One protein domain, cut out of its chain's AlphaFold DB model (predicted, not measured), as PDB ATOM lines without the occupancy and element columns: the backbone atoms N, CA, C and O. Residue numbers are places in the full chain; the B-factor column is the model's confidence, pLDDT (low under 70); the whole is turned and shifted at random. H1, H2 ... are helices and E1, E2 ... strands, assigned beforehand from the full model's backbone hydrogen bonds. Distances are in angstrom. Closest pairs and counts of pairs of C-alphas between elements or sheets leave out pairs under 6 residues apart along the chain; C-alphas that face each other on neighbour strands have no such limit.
ATOM      1  N   ARG A  41     -52.346  14.331  -6.914       95.06
ATOM      2  CA  ARG A  41     -52.175  13.007  -7.530       95.06
ATOM      3  C   ARG A  41     -53.529  12.372  -7.754       95.06
ATOM      4  O   ARG A  41     -54.268  12.127  -6.806       95.06
ATOM      5  N   ARG A  42     -53.834  12.061  -9.010       93.69
ATOM      6  CA  ARG A  42     -55.066  11.359  -9.382       93.69
ATOM      7  C   ARG A  42     -54.735  10.040 -10.042       93.69
ATOM      8  O   ARG A  42     -53.820   9.988 -10.859       93.69
ATOM      9  N   ASN A  43     -55.485   9.004  -9.688       91.62
ATOM     10  CA  ASN A  43     -55.423   7.708 -10.348       91.62
ATOM     11  C   ASN A  43     -56.365   7.709 -11.566       91.62
ATOM     12  O   ASN A  43     -57.542   8.046 -11.431       91.62
ATOM     13  N   GLY A  44     -55.857   7.366 -12.747       90.56
ATOM     14  CA  GLY A  44     -56.588   7.318 -14.014       90.56
ATOM     15  C   GLY A  44     -56.328   8.525 -14.916       90.56
ATOM     16  O   GLY A  44     -55.665   8.394 -15.943       90.56
ATOM     17  N   SER A  45     -56.871   9.694 -14.573       92.00
ATOM     18  CA  SER A  45     -56.678  10.929 -15.348       92.00
ATOM     19  C   SER A  45     -56.952  12.187 -14.522       92.00
ATOM     20  O   SER A  45     -57.572  12.135 -13.456       92.00
ATOM     21  N   CYS A  46     -56.527  13.336 -15.049       93.44
ATOM     22  CA  CYS A  46     -56.964  14.639 -14.552       93.44
ATOM     23  C   CYS A  46     -58.411  14.938 -14.970       93.44
ATOM     24  O   CYS A  46     -58.924  14.355 -15.931       93.44
ATOM     25  N   LEU A  47     -59.079  15.821 -14.226       93.44
ATOM     26  CA  LEU A  47     -60.407  16.333 -14.568       93.44
ATOM     27  C   LEU A  47     -60.345  17.265 -15.783       93.44
ATOM     28  O   LEU A  47     -59.300  17.811 -16.113       93.44
ATOM     29  N   THR A  48     -61.492  17.525 -16.409       91.25
ATOM     30  CA  THR A  48     -61.596  18.482 -17.527       91.25
ATOM     31  C   THR A  48     -61.269  19.923 -17.132       91.25
ATOM     32  O   THR A  48     -60.951  20.731 -17.995       91.25
ATOM     33  N   SER A  49     -61.381  20.255 -15.844       91.38
ATOM     34  CA  SER A  49     -61.009  21.554 -15.266       91.38
ATOM     35  C   SER A  49     -59.570  21.590 -14.737       91.38
ATOM     36  O   SER A  49     -59.206  22.518 -14.016       91.38
ATOM     37  N   GLU A  50     -58.787  20.543 -14.994       93.44
ATOM     38  CA  GLU A  50     -57.403  20.415 -14.561       93.44
ATOM     39  C   GLU A  50     -56.490  20.286 -15.782       93.44
ATOM     40  O   GLU A  50     -56.803  19.612 -16.765       93.44
ATOM     41  N   THR A  51     -55.312  20.882 -15.679       92.56
ATOM     42  CA  THR A  51     -54.224  20.672 -16.622       92.56
ATOM     43  C   THR A  51     -53.436  19.430 -16.211       92.56
ATOM     44  O   THR A  51     -52.986  19.301 -15.068       92.56
ATOM     45  N   SER A  52     -53.268  18.494 -17.150       91.44
ATOM     46  CA  SER A  52     -52.448  17.302 -16.932       91.44
ATOM     47  C   SER A  52     -50.970  17.631 -17.100       91.44
ATOM     48  O   SER A  52     -50.519  17.949 -18.196       91.44
ATOM     49  N   CYS A  53     -50.199  17.475 -16.028       88.50
ATOM     50  CA  CYS A  53     -48.744  17.631 -16.045       88.50
ATOM     51  C   CYS A  53     -48.011  16.345 -16.453       88.50
ATOM     52  O   CYS A  53     -46.831  16.168 -16.146       88.50
ATOM     53  N   GLY A  54     -48.726  15.414 -17.083       84.88
ATOM     54  CA  GLY A  54     -48.204  14.116 -17.465       84.88
ATOM     55  C   GLY A  54     -48.358  13.035 -16.398       84.88
ATOM     56  O   GLY A  54     -48.702  13.261 -15.229       84.88
ATOM     57  N   LYS A  55     -48.126  11.814 -16.873       85.94
ATOM     58  CA  LYS A  55     -48.180  10.584 -16.098       85.94
ATOM     59  C   LYS A  55     -46.925  10.472 -15.244       85.94
ATOM     60  O   LYS A  55     -45.823  10.639 -15.757       85.94
ATOM     61  N   THR A  56     -47.084  10.181 -13.960       82.69
ATOM     62  CA  THR A  56     -45.944  10.035 -13.048       82.69
ATOM     63  C   THR A  56     -45.502   8.596 -12.878       82.69
ATOM     64  O   THR A  56     -44.312   8.325 -12.942       82.69
ATOM     65  N   TRP A  57     -46.445   7.674 -12.682       86.88
ATOM     66  CA  TRP A  57     -46.188   6.234 -12.570       86.88
ATOM     67  C   TRP A  57     -47.518   5.477 -12.626       86.88
ATOM     68  O   TRP A  57     -48.554   6.084 -12.373       86.88
ATOM     69  N   GLY A  58     -47.517   4.170 -12.903       86.44
ATOM     70  CA  GLY A  58     -48.732   3.349 -12.775       86.44
ATOM     71  C   GLY A  58     -49.871   3.882 -13.637       86.44
ATOM     72  O   GLY A  58     -49.701   3.916 -14.841       86.44
ATOM     73  N   ASP A  59     -50.971   4.346 -13.043       88.69
ATOM     74  CA  ASP A  59     -52.016   5.160 -13.693       88.69
ATOM     75  C   ASP A  59     -52.165   6.547 -13.044       88.69
ATOM     76  O   ASP A  59     -53.142   7.260 -13.254       88.69
ATOM     77  N   PHE A  60     -51.169   6.963 -12.266       91.19
ATOM     78  CA  PHE A  60     -51.154   8.230 -11.559       91.19
ATOM     79  C   PHE A  60     -50.669   9.391 -12.424       91.19
ATOM     80  O   PHE A  60     -49.660   9.299 -13.131       91.19
ATOM     81  N   TYR A  61     -51.357  10.522 -12.285       92.75
ATOM     82  CA  TYR A  61     -51.049  11.789 -12.942       92.75
ATOM     83  C   TYR A  61     -50.817  12.898 -11.917       92.75
ATOM     84  O   TYR A  61     -51.432  12.906 -10.847       92.75
ATOM     85  N   ALA A  62     -49.945  13.852 -12.258       93.75
ATOM     86  CA  ALA A  62     -49.946  15.173 -11.629       93.75
ATOM     87  C   ALA A  62     -51.012  16.039 -12.303       93.75
ATOM     88  O   ALA A  62     -50.954  16.253 -13.514       93.75
ATOM     89  N   CYS A  63     -51.943  16.556 -11.511       94.94
ATOM     90  CA  CYS A  63     -53.030  17.392 -11.993       94.94
ATOM     91  C   CYS A  63     -52.977  18.762 -11.322       94.94
ATOM     92  O   CYS A  63     -53.012  18.862 -10.090       94.94
ATOM     93  N   CYS A  64     -52.892  19.804 -12.143       95.50
ATOM     94  CA  CYS A  64     -52.939  21.188 -11.698       95.50
ATOM     95  C   CYS A  64     -54.318  21.792 -11.971       95.50
ATOM     96  O   CYS A  64     -54.879  21.546 -13.035       95.50
ATOM     97  N   PRO A  65     -54.888  22.577 -11.047       94.12
ATOM     98  CA  PRO A  65     -56.188  23.193 -11.257       94.12
ATOM     99  C   PRO A  65     -56.123  24.340 -12.273       94.12
ATOM    100  O   PRO A  65     -55.148  25.099 -12.323       94.12
ATOM    101  N   GLY A  66     -57.200  24.475 -13.050       89.50
ATOM    102  CA  GLY A  66     -57.383  25.545 -14.026       89.50
ATOM    103  C   GLY A  66     -56.305  25.556 -15.108       89.50
ATOM    104  O   GLY A  66     -55.834  24.506 -15.550       89.50
ATOM    105  N   ASP A  67     -55.893  26.766 -15.480       85.44
ATOM    106  CA  ASP A  67     -54.945  27.028 -16.572       85.44
ATOM    107  C   ASP A  67     -53.485  27.102 -16.084       85.44
ATOM    108  O   ASP A  67     -52.630  27.733 -16.708       85.44
ATOM    109  N   SER A  68     -53.198  26.495 -14.930       91.12
ATOM    110  CA  SER A  68     -51.842  26.426 -14.383       91.12
ATOM    111  C   SER A  68     -50.907  25.673 -15.325       91.12
ATOM    112  O   SER A  68     -51.267  24.647 -15.901       91.12
ATOM    113  N   ILE A  69     -49.670  26.147 -15.421       92.00
ATOM    114  CA  ILE A  69     -48.651  25.582 -16.301       92.00
ATOM    115  C   ILE A  69     -47.765  24.621 -15.514       92.00
ATOM    116  O   ILE A  69     -47.359  24.904 -14.387       92.00
ATOM    117  N   CYS A  70     -47.443  23.481 -16.122       90.06
ATOM    118  CA  CYS A  70     -46.600  22.461 -15.514       90.06
ATOM    119  C   CYS A  70     -45.211  22.451 -16.169       90.06
ATOM    120  O   CYS A  70     -45.014  21.734 -17.155       90.06
ATOM    121  N   PRO A  71     -44.209  23.164 -15.625       86.88
ATOM    122  CA  PRO A  71     -42.862  23.147 -16.196       86.88
ATOM    123  C   PRO A  71     -42.251  21.740 -16.220       86.88
ATOM    124  O   PRO A  71     -41.408  21.444 -17.062       86.88
ATOM    125  N   GLY A  72     -42.703  20.832 -15.348       80.06
ATOM    126  CA  GLY A  72     -42.187  19.468 -15.331       80.06
ATOM    127  C   GLY A  72     -42.709  18.561 -16.460       80.06
ATOM    128  O   GLY A  72     -42.285  17.415 -16.575       80.06
ATOM    129  N   ALA A  73     -43.579  19.073 -17.341       72.69
ATOM    130  CA  ALA A  73     -43.865  18.430 -18.625       72.69
ATOM    131  C   ALA A  73     -42.700  18.582 -19.624       72.69
ATOM    132  O   ALA A  73     -42.530  17.746 -20.510       72.69
ATOM    133  N   THR A  74     -41.894  19.642 -19.489       77.56
ATOM    134  CA  THR A  74     -40.736  19.923 -20.357       77.56
ATOM    135  C   THR A  74     -39.396  19.738 -19.645       77.56
ATOM    136  O   THR A  74     -38.365  19.578 -20.299       77.56
ATOM    137  N   GLN A  75     -39.398  19.736 -18.312       80.69
ATOM    138  CA  GLN A  75     -38.218  19.638 -17.456       80.69
ATOM    139  C   GLN A  75     -38.372  18.484 -16.461       80.69
ATOM    140  O   GLN A  75     -39.472  18.153 -16.039       80.69
ATOM    141  N   SER A  76     -37.273  17.879 -16.017       83.31
ATOM    142  CA  SER A  76     -37.339  16.831 -14.991       83.31
ATOM    143  C   SER A  76     -37.522  17.436 -13.595       83.31
ATOM    144  O   SER A  76     -36.558  17.576 -12.844       83.31
ATOM    145  N   ILE A  77     -38.759  17.807 -13.246       84.38
ATOM    146  CA  ILE A  77     -39.102  18.364 -11.928       84.38
ATOM    147  C   ILE A  77     -39.708  17.281 -11.044       84.38
ATOM    148  O   ILE A  77     -40.769  16.722 -11.329       84.38
ATOM    149  N   GLN A  78     -39.041  17.020  -9.922       83.06
ATOM    150  CA  GLN A  78     -39.504  16.038  -8.956       83.06
ATOM    151  C   GLN A  78     -40.889  16.403  -8.431       83.06
ATOM    152  O   GLN A  78     -41.130  17.508  -7.955       83.06
ATOM    153  N   ASN A  79     -41.787  15.431  -8.516       83.56
ATOM    154  CA  ASN A  79     -43.188  15.545  -8.162       83.56
ATOM    155  C   ASN A  79     -44.025  16.582  -8.932       83.56
ATOM    156  O   ASN A  79     -45.227  16.645  -8.671       83.56
ATOM    157  N   ASN A  80     -43.484  17.252  -9.955       91.12
ATOM    158  CA  ASN A  80     -44.148  18.343 -10.673       91.12
ATOM    159  C   ASN A  80     -44.597  19.504  -9.760       91.12
ATOM    160  O   ASN A  80     -44.716  19.390  -8.542       91.12
ATOM    161  N   VAL A  81     -44.856  20.652 -10.376       94.88
ATOM    162  CA  VAL A  81     -45.387  21.850  -9.715       94.88
ATOM    163  C   VAL A  81     -46.363  22.552 -10.652       94.88
ATOM    164  O   VAL A  81     -46.221  22.465 -11.871       94.88
ATOM    165  N   CYS A  82     -47.343  23.234 -10.071       95.50
ATOM    166  CA  CYS A  82     -48.292  24.087 -10.770       95.50
ATOM    167  C   CYS A  82     -47.778  25.519 -10.698       95.50
ATOM    168  O   CYS A  82     -47.751  26.108  -9.616       95.50
ATOM    169  N   CYS A  83     -47.347  26.062 -11.831       94.50
ATOM    170  CA  CYS A  83     -46.733  27.377 -11.924       94.50
ATOM    171  C   CYS A  83     -47.578  28.344 -12.766       94.50
ATOM    172  O   CYS A  83     -48.296  27.927 -13.674       94.50
ATOM    173  N   PRO A  84     -47.444  29.659 -12.532       92.94
ATOM    174  CA  PRO A  84     -48.079  30.684 -13.365       92.94
ATOM    175  C   PRO A  84     -47.471  30.803 -14.768       92.94
ATOM    176  O   PRO A  84     -48.054  31.432 -15.646       92.94
ATOM    177  N   THR A  85     -46.268  30.263 -14.978       91.25
ATOM    178  CA  THR A  85     -45.535  30.308 -16.251       91.25
ATOM    179  C   THR A  85     -44.769  28.999 -16.456       91.25
ATOM    180  O   THR A  85     -44.638  28.217 -15.520       91.25
ATOM    181  N   GLU A  86     -44.171  28.807 -17.634       89.19
ATOM    182  CA  GLU A  86     -43.262  27.684 -17.955       89.19
ATOM    183  C   GLU A  86     -41.949  27.677 -17.140       89.19
ATOM    184  O   GLU A  86     -41.115  26.784 -17.288       89.19
ATOM    185  N   SER A  87     -41.713  28.694 -16.306       90.44
ATOM    186  CA  SER A  87     -40.523  28.751 -15.451       90.44
ATOM    187  C   SER A  87     -40.698  27.864 -14.221       90.44
ATOM    188  O   SER A  87     -41.757  27.877 -13.594       90.44
ATOM    189  N   ASP A  88     -39.639  27.152 -13.827       92.06
ATOM    190  CA  ASP A  88     -39.638  26.350 -12.602       92.06
ATOM    191  C   ASP A  88     -39.859  27.238 -11.360       92.06
ATOM    192  O   ASP A  88     -39.002  28.034 -10.970       92.06
ATOM    193  N   CYS A  89     -41.028  27.084 -10.734       92.88
ATOM    194  CA  CYS A  89     -41.422  27.778  -9.511       92.88
ATOM    195  C   CYS A  89     -41.265  26.917  -8.243       92.88
ATOM    196  O   CYS A  89     -41.775  27.268  -7.179       92.88
ATOM    197  N   THR A  90     -40.523  25.809  -8.305       93.75
ATOM    198  CA  THR A  90     -40.342  24.899  -7.164       93.75
ATOM    199  C   THR A  90     -39.693  25.586  -5.965       93.75
ATOM    200  O   THR A  90     -40.083  25.341  -4.825       93.75
ATOM    201  N   ALA A  91     -38.690  26.439  -6.191       93.44
ATOM    202  CA  ALA A  91     -37.984  27.129  -5.111       93.44
ATOM    203  C   ALA A  91     -38.901  28.050  -4.277       93.44
ATOM    204  O   ALA A  91     -38.934  27.869  -3.056       93.44
ATOM    205  N   PRO A  92     -39.670  28.987  -4.871       93.38
ATOM    206  CA  PRO A  92     -40.611  29.796  -4.098       93.38
ATOM    207  C   PRO A  92     -41.722  28.954  -3.459       93.38
ATOM    208  O   PRO A  92     -42.035  29.175  -2.294       93.38
ATOM    209  N   LEU A  93     -42.235  27.923  -4.139       94.62
ATOM    210  CA  LEU A  93     -43.236  27.028  -3.548       94.62
ATOM    211  C   LEU A  93     -42.708  26.249  -2.339       94.62
ATOM    212  O   LEU A  93     -43.439  26.028  -1.384       94.62
ATOM    213  N   LYS A  94     -41.430  25.862  -2.317       94.06
ATOM    214  CA  LYS A  94     -40.818  25.243  -1.130       94.06
ATOM    215  C   LYS A  94     -40.656  26.218   0.040       94.06
ATOM    216  O   LYS A  94     -40.583  25.758   1.177       94.06
ATOM    217  N   ALA A  95     -40.577  27.525  -0.217       93.44
ATOM    218  CA  ALA A  95     -40.501  28.538   0.836       93.44
ATOM    219  C   ALA A  95     -41.859  28.756   1.523       93.44
ATOM    220  O   ALA A  95     -41.899  29.012   2.725       93.44
ATOM    221  N   THR A  96     -42.955  28.605   0.778       93.75
ATOM    222  CA  THR A  96     -44.337  28.695   1.271       93.75
ATOM    223  C   THR A  96     -45.140  27.477   0.803       93.75
ATOM    224  O   THR A  96     -45.956  27.608  -0.104       93.75
ATOM    225  N   PRO A  97     -44.890  26.269   1.338       95.56
ATOM    226  CA  PRO A  97     -45.435  25.035   0.777       95.56
ATOM    227  C   PRO A  97     -46.947  24.913   0.958       95.56
ATOM    228  O   PRO A  97     -47.444  24.846   2.078       95.56
ATOM    229  N   HIS A  98     -47.671  24.812  -0.153       96.69
ATOM    230  CA  HIS A  98     -49.115  24.600  -0.183       96.69
ATOM    231  C   HIS A  98     -49.537  23.854  -1.457       96.69
ATOM    232  O   HIS A  98     -48.796  23.755  -2.442       96.69
ATOM    233  N   CYS A  99     -50.735  23.290  -1.421       97.25
ATOM    234  CA  CYS A  99     -51.370  22.628  -2.542       97.25
ATOM    235  C   CYS A  99     -51.916  23.640  -3.538       97.25
ATOM    236  O   CYS A  99     -52.514  24.639  -3.159       97.25
ATOM    237  N   ALA A 100     -51.800  23.308  -4.820       95.94
ATOM    238  CA  ALA A 100     -52.420  24.080  -5.888       95.94
ATOM    239  C   ALA A 100     -53.953  24.105  -5.772       95.94
ATOM    240  O   ALA A 100     -54.607  25.088  -6.108       95.94
ATOM    241  N   ASN A 101     -54.536  23.009  -5.279       94.94
ATOM    242  CA  ASN A 101     -55.936  22.958  -4.884       94.94
ATOM    243  C   ASN A 101     -56.052  23.294  -3.391       94.94
ATOM    244  O   ASN A 101     -55.541  22.541  -2.566       94.94
ATOM    245  N   GLU A 102     -56.769  24.367  -3.057       91.06
ATOM    246  CA  GLU A 102     -56.956  24.866  -1.682       91.06
ATOM    247  C   GLU A 102     -57.534  23.826  -0.717       91.06
ATOM    248  O   GLU A 102     -57.228  23.819   0.472       91.06
ATOM    249  N   THR A 103     -58.368  22.921  -1.226       93.75
ATOM    250  CA  THR A 103     -58.962  21.851  -0.414       93.75
ATOM    251  C   THR A 103     -58.042  20.641  -0.275       93.75
ATOM    252  O   THR A 103     -58.355  19.710   0.458       93.75
ATOM    253  N   GLY A 104     -56.911  20.618  -0.981       95.06
ATOM    254  CA  GLY A 104     -55.977  19.505  -0.967       95.06
ATOM    255  C   GLY A 104     -55.331  19.299   0.401       95.06
ATOM    256  O   GLY A 104     -55.114  20.234   1.168       95.06
ATOM    257  N   ILE A 105     -54.980  18.050   0.689       97.00
ATOM    258  CA  ILE A 105     -54.160  17.668   1.836       97.00
ATOM    259  C   ILE A 105     -52.751  17.390   1.335       97.00
ATOM    260  O   ILE A 105     -52.553  16.576   0.432       97.00
ATOM    261  N   MET A 106     -51.774  18.076   1.923       97.44
ATOM    262  CA  MET A 106     -50.385  17.998   1.494       97.44
ATOM    263  C   MET A 106     -49.648  16.844   2.175       97.44
ATOM    264  O   MET A 106     -49.781  16.608   3.377       97.44
ATOM    265  N   TYR A 107     -48.801  16.176   1.405       97.19
ATOM    266  CA  TYR A 107     -47.878  15.135   1.841       97.19
ATOM    267  C   TYR A 107     -46.480  15.448   1.304       97.19
ATOM    268  O   TYR A 107     -46.301  16.314   0.447       97.19
ATOM    269  N   ASN A 108     -45.466  14.760   1.823       94.88
ATOM    270  CA  ASN A 108     -44.103  14.899   1.325       94.88
ATOM    271  C   ASN A 108     -43.390  13.552   1.335       94.88
ATOM    272  O   ASN A 108     -43.248  12.934   2.392       94.88
ATOM    273  N   HIS A 109     -42.910  13.148   0.165       92.25
ATOM    274  CA  HIS A 109     -41.933  12.084   0.008       92.25
ATOM    275  C   HIS A 109     -41.061  12.403  -1.209       92.25
ATOM    276  O   HIS A 109     -41.569  12.480  -2.326       92.25
ATOM    277  N   THR A 110     -39.764  12.654  -0.993       87.44
ATOM    278  CA  THR A 110     -38.793  13.226  -1.966       87.44
ATOM    279  C   THR A 110     -39.169  14.595  -2.570       87.44
ATOM    280  O   THR A 110     -38.320  15.301  -3.100       87.44
ATOM    281  N   GLY A 111     -40.413  15.031  -2.403       91.25
ATOM    282  CA  GLY A 111     -40.972  16.327  -2.756       91.25
ATOM    283  C   GLY A 111     -42.430  16.387  -2.293       91.25
ATOM    284  O   GLY A 111     -43.023  15.357  -1.953       91.25
ATOM    285  N   TYR A 112     -43.017  17.579  -2.287       95.50
ATOM    286  CA  TYR A 112     -44.409  17.755  -1.882       95.50
ATOM    287  C   TYR A 112     -45.379  17.341  -2.991       95.50
ATOM    288  O   TYR A 112     -45.080  17.461  -4.178       95.50
ATOM    289  N   PHE A 113     -46.541  16.846  -2.587       96.06
ATOM    290  CA  PHE A 113     -47.670  16.534  -3.458       96.06
ATOM    291  C   PHE A 113     -48.959  16.583  -2.641       96.06
ATOM    292  O   PHE A 113     -48.912  16.603  -1.406       96.06
ATOM    293  N   CYS A 114     -50.103  16.579  -3.318       97.19
ATOM    294  CA  CYS A 114     -51.392  16.715  -2.658       97.19
ATOM    295  C   CYS A 114     -52.367  15.597  -3.019       97.19
ATOM    296  O   CYS A 114     -52.338  15.060  -4.126       97.19
ATOM    297  N   CYS A 115     -53.255  15.288  -2.077       97.00
ATOM    298  CA  CYS A 115     -54.409  14.412  -2.263       97.00
ATOM    299  C   CYS A 115     -55.707  15.155  -1.949       97.00
ATOM    300  O   CYS A 115     -55.687  16.218  -1.327       97.00
ATOM    301  N   LEU A 116     -56.846  14.593  -2.348       95.69
ATOM    302  CA  LEU A 116     -58.153  15.108  -1.934       95.69
ATOM    303  C   LEU A 116     -58.387  14.863  -0.426       95.69
ATOM    304  O   LEU A 116     -57.808  13.924   0.121       95.69
ATOM    305  N   PRO A 117     -59.253  15.646   0.251       94.31
ATOM    306  CA  PRO A 117     -59.509  15.528   1.694       94.31
ATOM    307  C   PRO A 117     -59.823  14.126   2.219       94.31
ATOM    308  O   PRO A 117     -59.524  13.812   3.366       94.31
ATOM    309  N   TRP A 118     -60.466  13.294   1.401       92.25
ATOM    310  CA  TRP A 118     -60.897  11.942   1.766       92.25
ATOM    311  C   TRP A 118     -59.900  10.851   1.360       92.25
ATOM    312  O   TRP A 118     -60.169   9.666   1.560       92.25
ATOM    313  N   GLN A 119     -58.776  11.231   0.755       95.31
ATOM    314  CA  GLN A 119     -57.779  10.300   0.251       95.31
ATOM    315  C   GLN A 119     -56.586  10.191   1.190       95.31
ATOM    316  O   GLN A 119     -56.231  11.127   1.904       95.31
TER     317      GLN A 119
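AT A GLANCE: This is residues 41 to 119 of the 153 residues of an uncharacterized protein of Aspergillus flavus (UniProt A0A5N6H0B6). With little regular structure, this is a small domain of two strand pieces, the sheet E1-E3-E2 and the hairpin E4-E5, joined at one end through a long loop, residues 66 to 89, and the short helix H1. The 79 printed residues hold E1, E2, E3, H1, E4, E5 in that order, 31 residues in named elements, mostly strand; both sheets are antiparallel. It is compact, radius of gyration of the C-alphas 11.4 A, spanning 28 by 23 by 23 A.

HOW THE PARTS SIT: E1, residues 41 to 43, neighbours E3, residues 60 to 65, with N 42 and O 61 at 3.1 A. E2, residues 50 to 57, bends by 60 degrees at 53 and forms a hairpin with E3, N 51 and O 64 at 2.8 A. H1, residues 90 to 95, is not on this sheet; its O i to N i+4 pairs are within hydrogen-bond range. E4, residues 105 to 108, and E5, residues 112 to 115, form a hairpin, N 105 and O 115 at 2.8 A. The closest C-alphas of E1 and E5, Arg 41 and Cys 115, are 5.9 A apart.

IN THESE COORDINATES: E1 begins at C-alpha 41 (-52.175, 13.007, -7.530). E2 measures 18.2 A, E3 15.8 A. E5 ends at C-alpha 115 (-54.409, 14.412, -2.263).

THE WHOLE: The C-alphas farthest apart, Ser 87 and Trp 118, are 31.5 A apart. The printed part has no cut; the link E3 to H1 is long. No printed residue is under 70.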